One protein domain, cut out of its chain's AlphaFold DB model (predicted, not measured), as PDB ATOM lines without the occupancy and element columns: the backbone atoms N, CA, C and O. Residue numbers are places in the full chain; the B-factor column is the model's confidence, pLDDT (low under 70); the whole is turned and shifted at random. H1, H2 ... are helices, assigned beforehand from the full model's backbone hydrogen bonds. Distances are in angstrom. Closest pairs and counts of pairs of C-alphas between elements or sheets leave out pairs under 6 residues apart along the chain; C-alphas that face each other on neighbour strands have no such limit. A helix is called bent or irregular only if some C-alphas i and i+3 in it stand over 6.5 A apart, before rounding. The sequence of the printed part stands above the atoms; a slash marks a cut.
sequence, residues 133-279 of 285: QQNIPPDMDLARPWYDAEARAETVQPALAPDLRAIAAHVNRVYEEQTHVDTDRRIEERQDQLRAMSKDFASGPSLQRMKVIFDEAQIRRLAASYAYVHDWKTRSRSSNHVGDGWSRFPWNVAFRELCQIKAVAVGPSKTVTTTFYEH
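This is residues 133 to 279 of the 285 residues of the protein "Expressed protein" of Schizophyllum commune (strain H4-8 / FGSC 9210) (UniProt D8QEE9). A long helix, H4, runs through the middle of a body of crossed helices, with H1, H2, H5 and H6 packed round it. H2 and H3 run opposite ways, meet over part of their lengths and together make the longest axis, while a tail with the short H7, residues 272 to 279, sticks out from the body. The printed part has 147 residues with seven named helices, H1 to H7 in chain order, and no named strand; its class is all helix. It is compact, with a radius of gyration of the C-alphas of 16.3 A and spans of 50 by 45 by 32 A.

Start at Gln 133 and go on to C-alpha 140 at (46.844, 53.063, 275.439), where H1 begins; it covers residues 140 to 155, 20.7 A long, with a kink of 31 degrees near residue 147. H1 is irregular, with C-alphas 142 and 145 7.1 A apart. Next comes H2, residues 158 to 176, 27.8 A, only just irregular, with C-alphas 159 and 162 6.6 A apart. H3 covers residues 187 to 202, 22.3 A. Find C-alpha 216 at (24.170, 53.564, 274.201); from there H4 runs to residue 238, 32.5 A. H5 is residues 249 to 253, H6 residues 255 to 266, 16.4 A, and H7 residues 274 to 277, ending at C-alpha 277, (33.101, 50.038, 252.217).

Look first at H4, the hub, which touches four helices. Its residues 221 to 229 touch residues 142 to 146 of H1, about perpendicular at 74 degrees, closest at the C-alphas of Ala 143 and Ser 225, 5.1 A. H2 touches H4 with residues 167 to 172 alone, at a steep tilt of 59 degrees; the closest C-alphas, of Ile 167 and Ala 223, are 5.9 A apart. H5 touches H4 at the C-alphas of Tyr 228 and Pro 250, 5.3 A. H6 touches H4 about perpendicular, at 84 degrees, closest at the C-alphas of Arg 221 and Glu 257, 5.8 A. H1 and H2 form a helical hairpin, as do H2 and H3, whose closest C-alphas, of Val 174 and Phe 201, are 6.3 A apart at a shallow tilt of 15 degrees. H7 touches no helix. Every O i to N i+4 pair is within hydrogen-bond range in H3, H4, H5 and H6, but 10 of 12 in H1 and 13 of 15 in H2; H7 is too short for such a pair.

The C-alphas of Val 156 and Arg 186, the two farthest apart, are 50.2 A from each other. The printed part has no cut, and the link from H3 to H4, residues 203 to 215, is long. Residues 183 to 188 and 238 to 243 stand free, as do 272 to 279. Mean pLDDT of the printed part is 89.8; look for values under 70 at residues 179 to 183 and 238 to 245.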
ATOM      1  N   GLN A 133      52.813  45.998 285.849       79.25
ATOM      2  CA  GLN A 133      53.176  46.601 287.138       79.25
ATOM      3  C   GLN A 133      52.781  48.078 287.182       79.25
ATOM      4  O   GLN A 133      52.329  48.571 288.208       79.25
ATOM      5  N   GLN A 134      52.906  48.761 286.045       82.44
ATOM      6  CA  GLN A 134      52.519  50.160 285.887       82.44
ATOM      7  C   GLN A 134      51.079  50.331 285.382       82.44
ATOM      8  O   GLN A 134      50.657  51.458 285.149       82.44
ATOM      9  N   ASN A 135      50.316  49.242 285.212       83.25
ATOM     10  CA  ASN A 135      48.960  49.263 284.651       83.25
ATOM     11  C   ASN A 135      48.886  49.958 283.268       83.25
ATOM     12  O   ASN A 135      47.887  50.595 282.941       83.25
ATOM     13  N   ILE A 136      49.940  49.827 282.457       86.31
ATOM     14  CA  ILE A 136      50.026  50.374 281.100       86.31
ATOM     15  C   ILE A 136      49.747  49.248 280.098       86.31
ATOM     16  O   ILE A 136      50.625  48.408 279.878       86.31
ATOM     17  N   PRO A 137      48.553  49.194 279.485       88.44
ATOM     18  CA  PRO A 137      48.289  48.253 278.417       88.44
ATOM     19  C   PRO A 137      49.123  48.565 277.164       88.44
ATOM     20  O   PRO A 137      49.649  49.666 277.005       88.44
ATOM     21  N   PRO A 138      49.222  47.604 276.240       88.50
ATOM     22  CA  PRO A 138      50.064  47.728 275.042       88.50
ATOM     23  C   PRO A 138      49.616  48.812 274.070       88.50
ATOM     24  O   PRO A 138      50.448  49.474 273.458       88.50
ATOM     25  N   ASP A 139      48.303  49.004 273.948       92.50
ATOM     26  CA  ASP A 139      47.712  50.105 273.203       92.50
ATOM     27  C   ASP A 139      46.891  50.975 274.156       92.50
ATOM     28  O   ASP A 139      45.755  50.658 274.524       92.50
ATOM     29  N   MET A 140      47.492  52.093 274.562       94.56
ATOM     30  CA  MET A 140      46.844  53.063 275.439       94.56
ATOM     31  C   MET A 140      45.612  53.699 274.799       94.56
ATOM     32  O   MET A 140      44.692  54.066 275.528       94.56
ATOM     33  N   ASP A 141      45.539  53.795 273.470       96.94
ATOM     34  CA  ASP A 141      44.398  54.423 272.801       96.94
ATOM     35  C   ASP A 141      43.119  53.616 273.023       96.94
ATOM     36  O   ASP A 141      42.056  54.188 273.264       96.94
ATOM     37  N   LEU A 142      43.231  52.285 273.004       97.06
ATOM     38  CA  LEU A 142      42.112  51.370 273.233       97.06
ATOM     39  C   LEU A 142      41.627  51.388 274.688       97.06
ATOM     40  O   LEU A 142      40.432  51.224 274.941       97.06
ATOM     41  N   ALA A 143      42.530  51.613 275.642       96.62
ATOM     42  CA  ALA A 143      42.230  51.633 277.075       96.62
ATOM     43  C   ALA A 143      41.786  53.005 277.606       96.62
ATOM     44  O   ALA A 143      41.073  53.089 278.607       96.62
ATOM     45  N   ARG A 144      42.189  54.089 276.933       97.25
ATOM     46  CA  ARG A 144      41.951  55.472 277.359       97.25
ATOM     47  C   ARG A 144      40.475  55.792 277.655       97.25
ATOM     48  O   ARG A 144      40.237  56.386 278.701       97.25
ATOM     49  N   PRO A 145      39.468  55.376 276.851       98.38
ATOM     50  CA  PRO A 145      38.068  55.669 277.170       98.38
ATOM     51  C   PRO A 145      37.632  55.184 278.557       98.38
ATOM     52  O   PRO A 145      36.884  55.893 279.232       98.38
ATOM     53  N   TRP A 146      38.089  53.999 278.970       98.12
ATOM     54  CA  TRP A 146      37.799  53.454 280.292       98.12
ATOM     55  C   TRP A 146      38.531  54.220 281.395       98.12
ATOM     56  O   TRP A 146      37.884  54.704 282.322       98.12
ATOM     57  N   TYR A 147      39.849  54.400 281.270       97.44
ATOM     58  CA  TYR A 147      40.643  55.100 282.288       97.44
ATOM     59  C   TYR A 147      40.213  56.557 282.483       97.44
ATOM     60  O   TYR A 147      40.097  57.018 283.616       97.44
ATOM     61  N   ASP A 148      39.890  57.271 281.403       97.50
ATOM     62  CA  ASP A 148      39.361  58.633 281.494       97.50
ATOM     63  C   ASP A 148      38.005  58.654 282.219       97.50
ATOM     64  O   ASP A 148      37.679  59.619 282.908       97.50
ATOM     65  N   ALA A 149      37.181  57.614 282.053       97.44
ATOM     66  CA  ALA A 149      35.900  57.511 282.741       97.44
ATOM     67  C   ALA A 149      36.062  57.203 284.233       97.44
ATOM     68  O   ALA A 149      35.360  57.817 285.035       97.44
ATOM     69  N   GLU A 150      36.997  56.325 284.605       97.38
ATOM     70  CA  GLU A 150      37.368  56.081 286.005       97.38
ATOM     71  C   GLU A 150      37.869  57.371 286.666       97.38
ATOM     72  O   GLU A 150      37.307  57.798 287.673       97.38
ATOM     73  N   ALA A 151      38.819  58.070 286.037       97.06
ATOM     74  CA  ALA A 151      39.349  59.329 286.555       97.06
ATOM     75  C   ALA A 151      38.255  60.400 286.725       97.06
ATOM     76  O   ALA A 151      38.216  61.101 287.741       97.06
ATOM     77  N   ARG A 152      37.319  60.515 285.768       96.69
ATOM     78  CA  ARG A 152      36.155  61.411 285.902       96.69
ATOM     79  C   ARG A 152      35.239  60.999 287.047       96.69
ATOM     80  O   ARG A 152      34.744  61.882 287.742       96.69
ATOM     81  N   ALA A 153      34.996  59.705 287.235       97.19
ATOM     82  CA  ALA A 153      34.162  59.211 288.322       97.19
ATOM     83  C   ALA A 153      34.786  59.504 289.694       97.19
ATOM     84  O   ALA A 153      34.065  59.795 290.639       97.19
ATOM     85  N   GLU A 154      36.111  59.484 289.808       95.75
ATOM     86  CA  GLU A 154      36.805  59.793 291.062       95.75
ATOM     87  C   GLU A 154      36.822  61.293 291.381       95.75
ATOM     88  O   GLU A 154      36.654  61.678 292.535       95.75
ATOM     89  N   THR A 155      37.016  62.141 290.369       95.00
ATOM     90  CA  THR A 155      37.340  63.562 290.585       95.00
ATOM     91  C   THR A 155      36.181  64.519 290.323       95.00
ATOM     92  O   THR A 155      35.962  65.443 291.101       95.00
ATOM     93  N   VAL A 156      35.436  64.324 289.232       95.31
ATOM     94  CA  VAL A 156      34.470  65.315 288.721       95.31
ATOM     95  C   VAL A 156      33.028  64.870 288.941       95.31
ATOM     96  O   VAL A 156      32.168  65.685 289.264       95.31
ATOM     97  N   GLN A 157      32.739  63.582 288.752       95.38
ATOM     98  CA  GLN A 157      31.375  63.063 288.723       95.38
ATOM     99  C   GLN A 157      31.251  61.695 289.418       95.38
ATOM    100  O   GLN A 157      31.058  60.679 288.747       95.38
ATOM    101  N   PRO A 158      31.248  61.647 290.766       95.50
ATOM    102  CA  PRO A 158      31.094  60.406 291.543       95.50
ATOM    103  C   PRO A 158      29.856  59.574 291.201       95.50
ATOM    104  O   PRO A 158      29.859  58.347 291.324       95.50
ATOM    105  N   ALA A 159      28.800  60.224 290.705       95.69
ATOM    106  CA  ALA A 159      27.588  59.563 290.233       95.69
ATOM    107  C   ALA A 159      27.803  58.647 289.009       95.69
ATOM    108  O   ALA A 159      26.931  57.829 288.731       95.69
ATOM    109  N   LEU A 160      28.938  58.750 288.304       96.62
ATOM    110  CA  LEU A 160      29.312  57.879 287.182       96.62
ATOM    111  C   LEU A 160      29.799  56.494 287.650       96.62
ATOM    112  O   LEU A 160      29.685  55.515 286.916       96.62
ATOM    113  N   ALA A 161      30.311  56.373 288.880       96.88
ATOM    114  CA  ALA A 161      30.893  55.126 289.380       96.88
ATOM    115  C   ALA A 161      29.920  53.920 289.394       96.88
ATOM    116  O   ALA A 161      30.342  52.818 289.039       96.88
ATOM    117  N   PRO A 162      28.630  54.062 289.774       97.06
ATOM    118  CA  PRO A 162      27.643  52.991 289.635       97.06
ATOM    119  C   PRO A 162      27.470  52.491 288.193       97.06
ATOM    120  O   PRO A 162      27.381  51.281 287.996       97.06
ATOM    121  N   ASP A 163      27.471  53.391 287.206       97.56
ATOM    122  CA  ASP A 163      27.307  53.040 285.790       97.56
ATOM    123  C   ASP A 163      28.522  52.254 285.285       97.56
ATOM    124  O   ASP A 163      28.372  51.205 284.656       97.56
ATOM    125  N   LEU A 164      29.735  52.694 285.644       97.81
ATOM    126  CA  LEU A 164      30.964  51.958 285.329       97.81
ATOM    127  C   LEU A 164      30.962  50.569 285.968       97.81
ATOM    128  O   LEU A 164      31.289  49.592 285.299       97.81
ATOM    129  N   ARG A 165      30.518  50.438 287.224       97.44
ATOM    130  CA  ARG A 165      30.369  49.120 287.862       97.44
ATOM    131  C   ARG A 165      29.375  48.226 287.124       97.44
ATOM    132  O   ARG A 165      29.641  47.038 286.989       97.44
ATOM    133  N   ALA A 166      28.265  48.773 286.630       97.38
ATOM    134  CA  ALA A 166      27.288  48.008 285.855       97.38
ATOM    135  C   ALA A 166      27.868  47.522 284.514       97.38
ATOM    136  O   ALA A 166      27.655  46.370 284.137       97.38
ATOM    137  N   ILE A 167      28.635  48.372 283.824       97.88
ATOM    138  CA  ILE A 167      29.353  48.008 282.592       97.88
ATOM    139  C   ILE A 167      30.391  46.924 282.880       97.88
ATOM    140  O   ILE A 167      30.393  45.894 282.209       97.88
ATOM    141  N   ALA A 168      31.222  47.117 283.903       97.75
ATOM    142  CA  ALA A 168      32.245  46.155 284.281       97.75
ATOM    143  C   ALA A 168      31.644  44.795 284.653       97.75
ATOM    144  O   ALA A 168      32.105  43.766 284.170       97.75
ATOM    145  N   ALA A 169      30.569  44.786 285.446       97.19
ATOM    146  CA  ALA A 169      29.875  43.562 285.830       97.19
ATOM    147  C   ALA A 169      29.324  42.798 284.615       97.19
ATOM    148  O   ALA A 169      29.460  41.579 284.551       97.19
ATOM    149  N   HIS A 170      28.743  43.500 283.636       97.12
ATOM    150  CA  HIS A 170      28.277  42.871 282.396       97.12
ATOM    151  C   HIS A 170      29.433  42.261 281.604       97.12
ATOM    152  O   HIS A 170      29.365  41.094 281.234       97.12
ATOM    153  N   VAL A 171      30.513  43.012 281.384       97.38
ATOM    154  CA  VAL A 171      31.675  42.518 280.630       97.38
ATOM    155  C   VAL A 171      32.323  41.317 281.321       97.38
ATOM    156  O   VAL A 171      32.641  40.344 280.643       97.38
ATOM    157  N   ASN A 172      32.472  41.352 282.648       96.12
ATOM    158  CA  ASN A 172      33.046  40.249 283.420       96.12
ATOM    159  C   ASN A 172      32.185  38.991 283.318       96.12
ATOM    160  O   ASN A 172      32.717  37.922 283.046       96.12
ATOM    161  N   ARG A 173      30.858  39.131 283.427       95.94
ATOM    162  CA  ARG A 173      29.924  38.018 283.228       95.94
ATOM    163  C   ARG A 173      30.100  37.381 281.846       95.94
ATOM    164  O   ARG A 173      30.293  36.176 281.756       95.94
ATOM    165  N   VAL A 174      30.080  38.180 280.773       95.19
ATOM    166  CA  VAL A 174      30.233  37.663 279.397       95.19
ATOM    167  C   VAL A 174      31.616  37.025 279.194       95.19
ATOM    168  O   VAL A 174      31.748  36.041 278.469       95.19
ATOM    169  N   TYR A 175      32.651  37.570 279.836       93.31
ATOM    170  CA  TYR A 175      34.006  37.019 279.812       93.31
ATOM    171  C   TYR A 175      34.099  35.666 280.531       93.31
ATOM    172  O   TYR A 175      34.746  34.752 280.035       93.31
ATOM    173  N   GLU A 176      33.451  35.517 281.685       90.81
ATOM    174  CA  GLU A 176      33.420  34.266 282.452       90.81
ATOM    175  C   GLU A 176      32.582  33.183 281.760       90.81
ATOM    176  O   GLU A 176      32.971  32.017 281.729       90.81
ATOM    177  N   GLU A 177      31.463  33.571 281.144       88.31
ATOM    178  CA  GLU A 177      30.615  32.686 280.336       88.31
ATOM    179  C   GLU A 177      31.264  32.288 279.002       88.31
ATOM    180  O   GLU A 177      30.765  31.396 278.304       88.31
ATOM    181  N   GLN A 178      32.384  32.919 278.632       81.31
ATOM    182  CA  GLN A 178      33.127  32.574 277.435       81.31
ATOM    183  C   GLN A 178      33.648  31.138 277.532       81.31
ATOM    184  O   GLN A 178      34.735  30.848 278.035       81.31
ATOM    185  N   THR A 179      32.901  30.219 276.936       63.66
ATOM    186  CA  THR A 179      33.400  28.875 276.667       63.66
ATOM    187  C   THR A 179      34.527  28.948 275.638       63.66
ATOM    188  O   THR A 179      34.478  29.714 274.669       63.66
ATOM    189  N   HIS A 180      35.585  28.163 275.855       67.75
ATOM    190  CA  HIS A 180      36.655  28.028 274.873       67.75
ATOM    191  C   HIS A 180      36.039  27.550 273.553       67.75
ATOM    192  O   HIS A 180      35.463  26.462 273.498       67.75
ATOM    193  N   VAL A 181      36.144  28.367 272.500       66.31
ATOM    194  CA  VAL A 181      35.633  27.998 271.177       66.31
ATOM    195  C   VAL A 181      36.470  26.831 270.676       66.31
ATOM    196  O   VAL A 181      37.622  26.993 270.273       66.31
ATOM    197  N   ASP A 182      35.889  25.642 270.756       66.50
ATOM    198  CA  ASP A 182      36.516  24.403 270.333       66.50
ATOM    199  C   ASP A 182      36.793  24.459 268.828       66.50
ATOM    200  O   ASP A 182      35.877  24.486 268.003       66.50
ATOM    201  N   THR A 183      38.077  24.516 268.470       68.06
ATOM    202  CA  THR A 183      38.524  24.657 267.084       68.06
ATOM    203  C   THR A 183      38.231  23.437 266.223       68.06
ATOM    204  O   THR A 183      38.301  23.560 264.997       68.06
ATOM    205  N   ASP A 184      37.907  22.302 266.842       74.12
ATOM    206  CA  ASP A 184      37.624  21.045 266.156       74.12
ATOM    207  C   ASP A 184      36.139  20.906 265.782       74.12
ATOM    208  O   ASP A 184      35.778  20.050 264.972       74.12
ATOM    209  N   ARG A 185      35.278  21.817 266.264       79.12
ATOM    210  CA  ARG A 185      33.883  21.917 265.818       79.12
ATOM    211  C   ARG A 185      33.757  22.401 264.375       79.12
ATOM    212  O   ARG A 185      34.626  23.093 263.815       79.12
ATOM    213  N   ARG A 186      32.609  22.086 263.768       84.94
ATOM    214  CA  ARG A 186      32.250  22.580 262.431       84.94
ATOM    215  C   ARG A 186      32.291  24.108 262.402       84.94
ATOM    216  O   ARG A 186      32.090  24.780 263.411       84.94
ATOM    217  N   ILE A 187      32.615  24.664 261.237       85.62
ATOM    218  CA  ILE A 187      32.784  26.118 261.076       85.62
ATOM    219  C   ILE A 187      31.490  26.860 261.438       85.62
ATOM    220  O   ILE A 187      31.556  27.872 262.125       85.62
ATOM    221  N   GLU A 188      30.338  26.330 261.026       90.31
ATOM    222  CA  GLU A 188      29.011  26.898 261.300       90.31
ATOM    223  C   GLU A 188      28.742  27.002 262.806       90.31
ATOM    224  O   GLU A 188      28.503  28.095 263.312       90.31
ATOM    225  N   GLU A 189      28.925  25.904 263.544       86.88
ATOM    226  CA  GLU A 189      28.741  25.863 265.002       86.88
ATOM    227  C   GLU A 189      29.651  26.858 265.732       86.88
ATOM    228  O   GLU A 189      29.217  27.558 266.646       86.88
ATOM    229  N   ARG A 190      30.919  26.966 265.307       84.50
ATOM    230  CA  ARG A 190      31.857  27.947 265.873       84.50
ATOM    231  C   ARG A 190      31.415  29.380 265.604       84.50
ATOM    232  O   ARG A 190      31.531  30.232 266.482       84.50
ATOM    233  N   GLN A 191      30.932  29.666 264.397       87.81
ATOM    234  CA  GLN A 191      30.430  30.995 264.056       87.81
ATOM    235  C   GLN A 191      29.176  31.340 264.856       87.81
ATOM    236  O   GLN A 191      29.053  32.474 265.310       87.81
ATOM    237  N   ASP A 192      28.278  30.384 265.072       89.12
ATOM    238  CA  ASP A 192      27.060  30.607 265.847       89.12
ATOM    239  C   ASP A 192      27.360  30.872 267.323       89.12
ATOM    240  O   ASP A 192      26.780  31.793 267.896       89.12
ATOM    241  N   GLN A 193      28.338  30.176 267.909       88.19
ATOM    242  CA  GLN A 193      28.835  30.486 269.254       88.19
ATOM    243  C   GLN A 193      29.388  31.912 269.351       88.19
ATOM    244  O   GLN A 193      29.025  32.661 270.258       88.19
ATOM    245  N   LEU A 194      30.234  32.315 268.398       88.00
ATOM    246  CA  LEU A 194      30.799  33.667 268.365       88.00
ATOM    247  C   LEU A 194      29.715  34.737 268.170       88.00
ATOM    248  O   LEU A 194      29.748  35.774 268.831       88.00
ATOM    249  N   ARG A 195      28.722  34.481 267.307       90.19
ATOM    250  CA  ARG A 195      27.572  35.376 267.101       90.19
ATOM    251  C   ARG A 195      26.710  35.482 268.352       90.19
ATOM    252  O   ARG A 195      26.278  36.583 268.673       90.19
ATOM    253  N   ALA A 196      26.448  34.373 269.040       91.31
ATOM    254  CA  ALA A 196      25.669  34.363 270.273       91.31
ATOM    255  C   ALA A 196      26.360  35.191 271.363       91.31
ATOM    256  O   ALA A 196      25.736  36.069 271.947       91.31
ATOM    257  N   MET A 197      27.666  34.993 271.545       91.62
ATOM    258  CA  MET A 197      28.479  35.752 272.498       91.62
ATOM    259  C   MET A 197      28.544  37.244 272.157       91.62
ATOM    260  O   MET A 197      28.380  38.086 273.031       91.62
ATOM    261  N   SER A 198      28.733  37.590 270.879       92.62
ATOM    262  CA  SER A 198      28.726  38.987 270.435       92.62
ATOM    263  C   SER A 198      27.353  39.645 270.633       92.62
ATOM    264  O   SER A 198      27.285  40.796 271.060       92.62
ATOM    265  N   LYS A 199      26.252  38.916 270.394       93.88
ATOM    266  CA  LYS A 199      24.890  39.399 270.675       93.88
ATOM    267  C   LYS A 199      24.650  39.604 272.168       93.88
ATOM    268  O   LYS A 199      24.087  40.631 272.532       93.88
ATOM    269  N   ASP A 200      25.079  38.666 273.010       93.88
ATOM    270  CA  ASP A 200      24.955  38.802 274.464       93.88
ATOM    271  C   ASP A 200      25.760  40.007 274.968       93.88
ATOM    272  O   ASP A 200      25.219  40.875 275.655       93.88
ATOM    273  N   PHE A 201      27.008  40.152 274.511       95.75
ATOM    274  CA  PHE A 201      27.835  41.318 274.811       95.75
ATOM    275  C   PHE A 201      27.153  42.631 274.403       95.75
ATOM    276  O   PHE A 201      27.098  43.563 275.198       95.75
ATOM    277  N   ALA A 202      26.586  42.692 273.195       94.38
ATOM    278  CA  ALA A 202      25.914  43.882 272.680       94.38
ATOM    279  C   ALA A 202      24.568  44.190 273.363       94.38
ATOM    280  O   ALA A 202      24.088  45.318 273.259       94.38
ATOM    281  N   SER A 203      23.952  43.214 274.038       92.56
ATOM    282  CA  SER A 203      22.629  43.364 274.658       92.56
ATOM    283  C   SER A 203      22.629  44.190 275.947       92.56
ATOM    284  O   SER A 203      21.565  44.584 276.427       92.56
ATOM    285  N   GLY A 204      23.801  44.461 276.525       87.69
ATOM    286  CA  GLY A 204      23.883  45.106 277.824       87.69
ATOM    287  C   GLY A 204      25.154  45.916 278.071       87.69
ATOM    288  O   GLY A 204      26.089  45.897 277.271       87.69
ATOM    289  N   PRO A 205      25.195  46.619 279.215       88.00
ATOM    290  CA  PRO A 205      24.062  46.874 280.114       88.00
ATOM    291  C   PRO A 205      23.029  47.856 279.513       88.00
ATOM    292  O   PRO A 205      23.383  48.760 278.765       88.00
ATOM    293  N   SER A 206      21.745  47.673 279.847       90.44
ATOM    294  CA  SER A 206      20.648  48.517 279.336       90.44
ATOM    295  C   SER A 206      20.792  49.977 279.769       90.44
ATOM    296  O   SER A 206      21.116  50.254 280.926       90.44
ATOM    297  N   LEU A 207      20.453  50.899 278.863       91.56
ATOM    298  CA  LEU A 207      20.444  52.339 279.110       91.56
ATOM    299  C   LEU A 207      19.600  52.727 280.333       91.56
ATOM    300  O   LEU A 207      19.981  53.598 281.103       91.56
ATOM    301  N   GLN A 208      18.491  52.023 280.569       91.00
ATOM    302  CA  GLN A 208      17.594  52.274 281.705       91.00
ATOM    303  C   GLN A 208      18.245  52.001 283.070       91.00
ATOM    304  O   GLN A 208      17.743  52.451 284.095       91.00
ATOM    305  N   ARG A 209      19.341  51.232 283.100       88.69
ATOM    306  CA  ARG A 209      20.102  50.943 284.322       88.69
ATOM    307  C   ARG A 209      21.181  51.988 284.608       88.69
ATOM    308  O   ARG A 209      21.778  51.928 285.680       88.69
ATOM    309  N   MET A 210      21.437  52.902 283.672       93.62
ATOM    310  CA  MET A 210      22.428  53.965 283.818       93.62
ATOM    311  C   MET A 210      21.820  55.179 284.519       93.62
ATOM    312  O   MET A 210      20.655  55.518 284.318       93.62
ATOM    313  N   LYS A 211      22.620  55.847 285.348       91.81
ATOM    314  CA  LYS A 211      22.244  57.068 286.068       91.81
ATOM    315  C   LYS A 211      22.729  58.329 285.369       91.81
ATOM    316  O   LYS A 211      22.076  59.364 285.455       91.81
ATOM    317  N   VAL A 212      23.901  58.252 284.750       94.19
ATOM    318  CA  VAL A 212      24.638  59.382 284.176       94.19
ATOM    319  C   VAL A 212      24.849  59.203 282.678       94.19
ATOM    320  O   VAL A 212      24.871  60.184 281.940       94.19
ATOM    321  N   ILE A 213      25.034  57.968 282.217       93.19
ATOM    322  CA  ILE A 213      25.231  57.687 280.796       93.19
ATOM    323  C   ILE A 213      23.867  57.606 280.105       93.19
ATOM    324  O   ILE A 213      23.092  56.692 280.365       93.19
ATOM    325  N   PHE A 214      23.598  58.537 279.189       92.00
ATOM    326  CA  PHE A 214      22.326  58.621 278.451       92.00
ATOM    327  C   PHE A 214      22.435  58.217 276.973       92.00
ATOM    328  O   PHE A 214      21.469  58.343 276.226       92.00
ATOM    329  N   ASP A 215      23.589  57.694 276.558       94.06
ATOM    330  CA  ASP A 215      23.840  57.243 275.191       94.06
ATOM    331  C   ASP A 215      24.373  55.804 275.164       94.06
ATOM    332  O   ASP A 215      25.384  55.472 275.786       94.06
ATOM    333  N   GLU A 216      23.718  54.941 274.388       94.50
ATOM    334  CA  GLU A 216      24.170  53.564 274.201       94.50
ATOM    335  C   GLU A 216      25.525  53.471 273.490       94.50
ATOM    336  O   GLU A 216      26.282  52.528 273.734       94.50
ATOM    337  N   ALA A 217      25.852  54.404 272.588       94.56
ATOM    338  CA  ALA A 217      27.145  54.371 271.909       94.56
ATOM    339  C   ALA A 217      28.288  54.618 272.904       94.56
ATOM    340  O   ALA A 217      29.320  53.943 272.829       94.56
ATOM    341  N   GLN A 218      28.075  55.491 273.891       96.12
ATOM    342  CA  GLN A 218      28.982  55.663 275.021       96.12
ATOM    343  C   GLN A 218      29.121  54.381 275.859       96.12
ATOM    344  O   GLN A 218      30.253  53.997 276.165       96.12
ATOM    345  N   ILE A 219      28.021  53.681 276.173       97.06
ATOM    346  CA  ILE A 219      28.064  52.392 276.895       97.06
ATOM    347  C   ILE A 219      28.913  51.379 276.124       97.06
ATOM    348  O   ILE A 219      29.851  50.812 276.681       97.06
ATOM    349  N   ARG A 220      28.637  51.191 274.827       96.81
ATOM    350  CA  ARG A 220      29.370  50.246 273.968       96.81
ATOM    351  C   ARG A 220      30.858  50.576 273.886       96.81
ATOM    352  O   ARG A 220      31.691  49.679 273.983       96.81
ATOM    353  N   ARG A 221      31.207  51.861 273.765       97.50
ATOM    354  CA  ARG A 221      32.603  52.324 273.745       97.50
ATOM    355  C   ARG A 221      33.329  52.003 275.054       97.50
ATOM    356  O   ARG A 221      34.464  51.533 275.017       97.50
ATOM    357  N   LEU A 222      32.689  52.253 276.197       98.12
ATOM    358  CA  LEU A 222      33.264  51.963 277.512       98.12
ATOM    359  C   LEU A 222      33.373  50.457 277.760       98.12
ATOM    360  O   LEU A 222      34.419  50.004 278.215       98.12
ATOM    361  N   ALA A 223      32.351  49.681 277.394       98.00
ATOM    362  CA  ALA A 223      32.367  48.225 277.490       98.00
ATOM    363  C   ALA A 223      33.491  47.612 276.642       98.00
ATOM    364  O   ALA A 223      34.220  46.753 277.127       98.00
ATOM    365  N   ALA A 224      33.682  48.085 275.406       98.06
ATOM    366  CA  ALA A 224      34.764  47.646 274.526       98.06
ATOM    367  C   ALA A 224      36.152  47.955 275.106       98.06
ATOM    368  O   ALA A 224      37.018  47.081 275.163       98.06
ATOM    369  N   SER A 225      36.346  49.192 275.576       98.31
ATOM    370  CA  SER A 225      37.595  49.630 276.207       98.31
ATOM    371  C   SER A 225      37.898  48.826 277.476       98.31
ATOM    372  O   SER A 225      39.021  48.353 277.659       98.31
ATOM    373  N   TYR A 226      36.885  48.576 278.310       98.00
ATOM    374  CA  TYR A 226      37.028  47.747 279.501       98.00
ATOM    375  C   TYR A 226      37.316  46.284 279.168       98.00
ATOM    376  O   TYR A 226      38.211  45.707 279.771       98.00
ATOM    377  N   ALA A 227      36.629  45.691 278.186       96.75
ATOM    378  CA  ALA A 227      36.878  44.317 277.747       96.75
ATOM    379  C   ALA A 227      38.341  44.111 277.327       96.75
ATOM    380  O   ALA A 227      38.956  43.113 277.701       96.75
ATOM    381  N   TYR A 228      38.915  45.080 276.607       95.94
ATOM    382  CA  TYR A 228      40.328  45.078 276.231       95.94
ATOM    383  C   TYR A 228      41.262  45.114 277.452       95.94
ATOM    384  O   TYR A 228      42.190  44.308 277.546       95.94
ATOM    385  N   VAL A 229      41.000  46.007 278.412       94.75
ATOM    386  CA  VAL A 229      41.804  46.143 279.639       94.75
ATOM    387  C   VAL A 229      41.654  44.926 280.558       94.75
ATOM    388  O   VAL A 229      42.635  44.464 281.143       94.75
ATOM    389  N   HIS A 230      40.439  44.402 280.702       94.00
ATOM    390  CA  HIS A 230      40.118  43.275 281.570       94.00
ATOM    391  C   HIS A 230      40.780  41.983 281.081       94.00
ATOM    392  O   HIS A 230      41.446  41.302 281.863       94.00
ATOM    393  N   ASP A 231      40.653  41.672 279.787       92.06
ATOM    394  CA  ASP A 231      41.282  40.497 279.178       92.06
ATOM    395  C   ASP A 231      42.810  40.564 279.295       92.06
ATOM    396  O   ASP A 231      43.430  39.607 279.765       92.06
ATOM    397  N   TRP A 232      43.399  41.733 279.001       90.19
ATOM    398  CA  TRP A 232      44.834  41.972 279.171       90.19
ATOM    399  C   TRP A 232      45.301  41.664 280.595       90.19
ATOM    400  O   TRP A 232      46.206  40.856 280.805       90.19
ATOM    401  N   LYS A 233      44.658  42.279 281.597       88.44
ATOM    402  CA  LYS A 233      45.004  42.110 283.017       88.44
ATOM    403  C   LYS A 233      44.856  40.665 283.475       88.44
ATOM    404  O   LYS A 233      45.690  40.173 284.235       88.44
ATOM    405  N   THR A 234      43.797  39.995 283.039       88.19
ATOM    406  CA  THR A 234      43.483  38.625 283.458       88.19
ATOM    407  C   THR A 234      44.497  37.633 282.896       88.19
ATOM    408  O   THR A 234      45.056  36.822 283.635       88.19
ATOM    409  N   ARG A 235      44.809  37.729 281.600       83.75
ATOM    410  CA  ARG A 235      45.744  36.816 280.919       83.75
ATOM    411  C   ARG A 235      47.195  37.066 281.295       83.75
ATOM    412  O   ARG A 235      47.960  36.118 281.479       83.75
ATOM    413  N   SER A 236      47.543  38.325 281.507       75.00
ATOM    414  CA  SER A 236      48.857  38.737 281.986       75.00
ATOM    415  C   SER A 236      49.201  38.205 283.381       75.00
ATOM    416  O   SER A 236      50.361  37.928 283.661       75.00
ATOM    417  N   ARG A 237      48.211  38.038 284.269       71.19
ATOM    418  CA  ARG A 237      48.423  37.492 285.624       71.19
ATOM    419  C   ARG A 237      48.495  35.967 285.669       71.19
ATOM    420  O   ARG A 237      49.074  35.419 286.597       71.19
ATOM    421  N   SER A 238      47.890  35.291 284.692       65.19
ATOM    422  CA  SER A 238      47.799  33.826 284.651       65.19
ATOM    423  C   SER A 238      48.917  33.158 283.844       65.19
ATOM    424  O   SER A 238      49.065  31.938 283.921       65.19
ATOM    425  N   SER A 239      49.673  33.902 283.034       55.38
ATOM    426  CA  SER A 239      50.670  33.323 282.132       55.38
ATOM    427  C   SER A 239      52.082  33.394 282.725       55.38
ATOM    428  O   SER A 239      52.687  34.451 282.823       55.38
ATOM    429  N   ASN A 240      52.670  32.225 283.008       51.16
ATOM    430  CA  ASN A 240      54.128  32.057 283.159       51.16
ATOM    431  C   ASN A 240      54.875  32.180 281.808       51.16
ATOM    432  O   ASN A 240      56.047  31.829 281.708       51.16
ATOM    433  N   HIS A 241      54.186  32.590 280.739       45.12
ATOM    434  CA  HIS A 241      54.700  32.632 279.374       45.12
ATOM    435  C   HIS A 241      54.650  34.075 278.873       45.12
ATOM    436  O   HIS A 241      53.581  34.646 278.675       45.12
ATOM    437  N   VAL A 242      55.832  34.655 278.663       43.81
ATOM    438  CA  VAL A 242      56.027  35.942 277.990       43.81
ATOM    439  C   VAL A 242      55.573  35.776 276.535       43.81
ATOM    440  O   VAL A 242      56.320  35.218 275.735       43.81
ATOM    441  N   GLY A 243      54.351  36.188 276.185       49.44
ATOM    442  CA  GLY A 243      53.915  36.124 274.783       49.44
ATOM    443  C   GLY A 243      52.449  36.432 274.494       49.44
ATOM    444  O   GLY A 243      52.177  37.297 273.675       49.44
ATOM    445  N   ASP A 244      51.501  35.796 275.184       57.72
ATOM    446  CA  ASP A 244      50.092  35.802 274.746       57.72
ATOM    447  C   ASP A 244      49.176  36.543 275.729       57.72
ATOM    448  O   ASP A 244      48.159  36.020 276.177       57.72
ATOM    449  N   GLY A 245      49.543  37.775 276.095       65.50
ATOM    450  CA  GLY A 245      48.879  38.595 277.123       65.50
ATOM    451  C   GLY A 245      47.393  38.928 276.903       65.50
ATOM    452  O   GLY A 245      46.861  39.733 277.658       65.50
ATOM    453  N   TRP A 246      46.721  38.321 275.917       76.94
ATOM    454  CA  TRP A 246      45.289  38.432 275.639       76.94
ATOM    455  C   TRP A 246      44.698  37.129 275.126       76.94
ATOM    456  O   TRP A 246      45.360  36.310 274.489       76.94
ATOM    457  N   SER A 247      43.392  36.995 275.309       85.94
ATOM    458  CA  SER A 247      42.588  36.076 274.527       85.94
ATOM    459  C   SER A 247      42.036  36.764 273.273       85.94
ATOM    460  O   SER A 247      42.261  37.939 272.988       85.94
ATOM    461  N   ARG A 248      41.254  36.019 272.487       87.69
ATOM    462  CA  ARG A 248      40.489  36.601 271.376       87.69
ATOM    463  C   ARG A 248      39.215  37.319 271.824       87.69
ATOM    464  O   ARG A 248      38.529  37.870 270.974       87.69
ATOM    465  N   PHE A 249      38.892  37.319 273.117       92.06
ATOM    466  CA  PHE A 249      37.642  37.854 273.650       92.06
ATOM    467  C   PHE A 249      37.304  39.273 273.175       92.06
ATOM    468  O   PHE A 249      36.302  39.408 272.469       92.06
ATOM    469  N   PRO A 250      38.112  40.315 273.474       94.38
ATOM    470  CA  PRO A 250      37.735  41.691 273.147       94.38
ATOM    471  C   PRO A 250      37.578  41.885 271.633       94.38
ATOM    472  O   PRO A 250      36.691  42.603 271.173       94.38
ATOM    473  N   TRP A 251      38.383  41.167 270.851       93.62
ATOM    474  CA  TRP A 251      38.348  41.178 269.391       93.62
ATOM    475  C   TRP A 251      37.160  40.412 268.806       93.62
ATOM    476  O   TRP A 251      36.732  40.717 267.703       93.62
ATOM    477  N   ASN A 252      36.609  39.427 269.511       92.12
ATOM    478  CA  ASN A 252      35.434  38.693 269.047       92.12
ATOM    479  C   ASN A 252      34.138  39.461 269.330       92.12
ATOM    480  O   ASN A 252      33.212  39.408 268.523       92.12
ATOM    481  N   VAL A 253      34.062  40.152 270.471       94.19
ATOM    482  CA  VAL A 253      32.806  40.754 270.947       94.19
ATOM    483  C   VAL A 253      32.687  42.247 270.653       94.19
ATOM    484  O   VAL A 253      31.572  42.732 270.483       94.19
ATOM    485  N   ALA A 254      33.811  42.964 270.551       96.19
ATOM    486  CA  ALA A 254      33.840  44.427 270.497       96.19
ATOM    487  C   ALA A 254      34.771  44.992 269.406       96.19
ATOM    488  O   ALA A 254      35.232  46.131 269.505       96.19
ATOM    489  N   PHE A 255      35.070  44.217 268.353       95.44
ATOM    490  CA  PHE A 255      36.018  44.624 267.304       95.44
ATOM    491  C   PHE A 255      35.690  45.987 266.692       95.44
ATOM    492  O   PHE A 255      36.566  46.834 266.539       95.44
ATOM    493  N   ARG A 256      34.414  46.208 266.360       94.81
ATOM    494  CA  ARG A 256      33.946  47.432 265.705       94.81
ATOM    495  C   ARG A 256      34.217  48.658 266.575       94.81
ATOM    496  O   ARG A 256      34.743  49.658 266.093       94.81
ATOM    497  N   GLU A 257      33.874  48.575 267.852       96.94
ATOM    498  CA  GLU A 257      34.055  49.640 268.829       96.94
ATOM    499  C   GLU A 257      35.543  49.899 269.094       96.94
ATOM    500  O   GLU A 257      35.949  51.057 269.155       96.94
ATOM    501  N   LEU A 258      36.374  48.852 269.169       97.69
ATOM    502  CA  LEU A 258      37.830  48.989 269.295       97.69
ATOM    503  C   LEU A 258      38.451  49.670 268.069       97.69
ATOM    504  O   LEU A 258      39.261  50.585 268.223       97.69
ATOM    505  N   CYS A 259      38.033  49.296 266.857       97.06
ATOM    506  CA  CYS A 259      38.451  49.978 265.633       97.06
ATOM    507  C   CYS A 259      38.057  51.457 265.651       97.06
ATOM    508  O   CYS A 259      38.882  52.302 265.309       97.06
ATOM    509  N   GLN A 260      36.838  51.783 266.089       96.44
ATOM    510  CA  GLN A 260      36.388  53.170 266.204       96.44
ATOM    511  C   GLN A 260      37.230  53.957 267.217       96.44
ATOM    512  O   GLN A 260      37.629  55.086 266.936       96.44
ATOM    513  N   ILE A 261      37.525  53.365 268.381       97.94
ATOM    514  CA  ILE A 261      38.384  53.981 269.401       97.94
ATOM    515  C   ILE A 261      39.765  54.282 268.811       97.94
ATOM    516  O   ILE A 261      40.232  55.418 268.913       97.94
ATOM    517  N   LYS A 262      40.388  53.300 268.148       97.62
ATOM    518  CA  LYS A 262      41.719  53.478 267.560       97.62
ATOM    519  C   LYS A 262      41.722  54.501 266.430       97.62
ATOM    520  O   LYS A 262      42.616  55.338 266.377       97.62
ATOM    521  N   ALA A 263      40.721  54.464 265.554       96.69
ATOM    522  CA  ALA A 263      40.609  55.392 264.436       96.69
ATOM    523  C   ALA A 263      40.525  56.845 264.919       96.69
ATOM    524  O   ALA A 263      41.245  57.691 264.404       96.69
ATOM    525  N   VAL A 264      39.708  57.117 265.946       95.69
ATOM    526  CA  VAL A 264      39.581  58.454 266.549       95.69
ATOM    527  C   VAL A 264      40.876  58.905 267.229       95.69
ATOM    528  O   VAL A 264      41.190  60.090 267.197       95.69
ATOM    529  N   ALA A 265      41.627  57.987 267.840       96.62
ATOM    530  CA  ALA A 265      42.875  58.323 268.520       96.62
ATOM    531  C   ALA A 265      44.035  58.622 267.555       96.62
ATOM    532  O   ALA A 265      44.826  59.525 267.813       96.62
ATOM    533  N   VAL A 266      44.130  57.886 266.441       95.88
ATOM    534  CA  VAL A 266      45.214  58.047 265.457       95.88
ATOM    535  C   VAL A 266      45.027  59.302 264.603       95.88
ATOM    536  O   VAL A 266      46.014  59.936 264.232       95.88
ATOM    537  N   GLY A 267      43.788  59.683 264.279       94.44
ATOM    538  CA  GLY A 267      43.548  60.900 263.510       94.44
ATOM    539  C   GLY A 267      42.151  61.019 262.900       94.44
ATOM    540  O   GLY A 267      41.203  60.360 263.331       94.44
ATOM    541  N   PRO A 268      41.992  61.883 261.882       94.19
ATOM    542  CA  PRO A 268      40.719  62.063 261.198       94.19
ATOM    543  C   PRO A 268      40.237  60.751 260.575       94.19
ATOM    544  O   PRO A 268      40.928  60.140 259.761       94.19
ATOM    545  N   SER A 269      39.023  60.335 260.927       93.75
ATOM    546  CA  SER A 269      38.382  59.138 260.385       93.75
ATOM    547  C   SER A 269      36.989  59.466 259.852       93.75
ATOM    548  O   SER A 269      36.376  60.465 260.234       93.75
ATOM    549  N   LYS A 270      36.499  58.649 258.914       92.25
ATOM    550  CA  LYS A 270      35.159  58.785 258.331       92.25
ATOM    551  C   LYS A 270      34.420  57.463 258.440       92.25
ATOM    552  O   LYS A 270      34.917  56.438 257.978       92.25
ATOM    553  N   THR A 271      33.222  57.509 259.007       91.69
ATOM    554  CA  THR A 271      32.308  56.370 258.998       91.69
ATOM    555  C   THR A 271      31.726  56.213 257.603       91.69
ATOM    556  O   THR A 271      31.225  57.172 257.016       91.69
ATOM    557  N   VAL A 272      31.784  54.996 257.075       93.38
ATOM    558  CA  VAL A 272      31.199  54.630 255.785       93.38
ATOM    559  C   VAL A 272      30.180  53.520 255.992       93.38
ATOM    560  O   VAL A 272      30.303  52.718 256.918       93.38
ATOM    561  N   THR A 273      29.153  53.475 255.144       94.69
ATOM    562  CA  THR A 273      28.209  52.356 255.148       94.69
ATOM    563  C   THR A 273      28.903  51.093 254.653       94.69
ATOM    564  O   THR A 273      29.839  51.162 253.855       94.69
ATOM    565  N   THR A 274      28.415  49.927 255.079       93.06
ATOM    566  CA  THR A 274      28.945  48.632 254.629       93.06
ATOM    567  C   THR A 274      28.949  48.527 253.107       93.06
ATOM    568  O   THR A 274      29.967  48.181 252.520       93.06
ATOM    569  N   THR A 275      27.855  48.945 252.463       95.75
ATOM    570  CA  THR A 275      27.731  48.941 251.002       95.75
ATOM    571  C   THR A 275      28.812  49.776 250.326       95.75
ATOM    572  O   THR A 275      29.344  49.366 249.306       95.75
ATOM    573  N   PHE A 276      29.180  50.931 250.882       94.62
ATOM    574  CA  PHE A 276      30.235  51.763 250.310       94.62
ATOM    575  C   PHE A 276      31.630  51.190 250.595       94.62
ATOM    576  O   PHE A 276      32.473  51.153 249.701       94.62
ATOM    577  N   TYR A 277      31.850  50.681 251.811       92.75
ATOM    578  CA  TYR A 277      33.101  50.038 252.217       92.75
ATOM    579  C   TYR A 277      33.458  48.832 251.337       92.75
ATOM    580  O   TYR A 277      34.614  48.673 250.960       92.75
ATOM    581  N   GLU A 278      32.477  48.019 250.945       94.44
ATOM    582  CA  GLU A 278      32.677  46.855 250.064       94.44
ATOM    583  C   GLU A 278      33.223  47.221 248.674       94.44
ATOM    584  O   GLU A 278      33.837  46.387 248.009       94.44
ATOM    585  N   HIS A 279      33.052  48.474 248.241       94.38
ATOM    586  CA  HIS A 279      33.586  48.971 246.972       94.38
ATOM    587  C   HIS A 279      34.998  49.556 247.101       94.38
ATOM    588  O   HIS A 279      35.613  49.903 246.087       94.38
TER     589      HIS A 279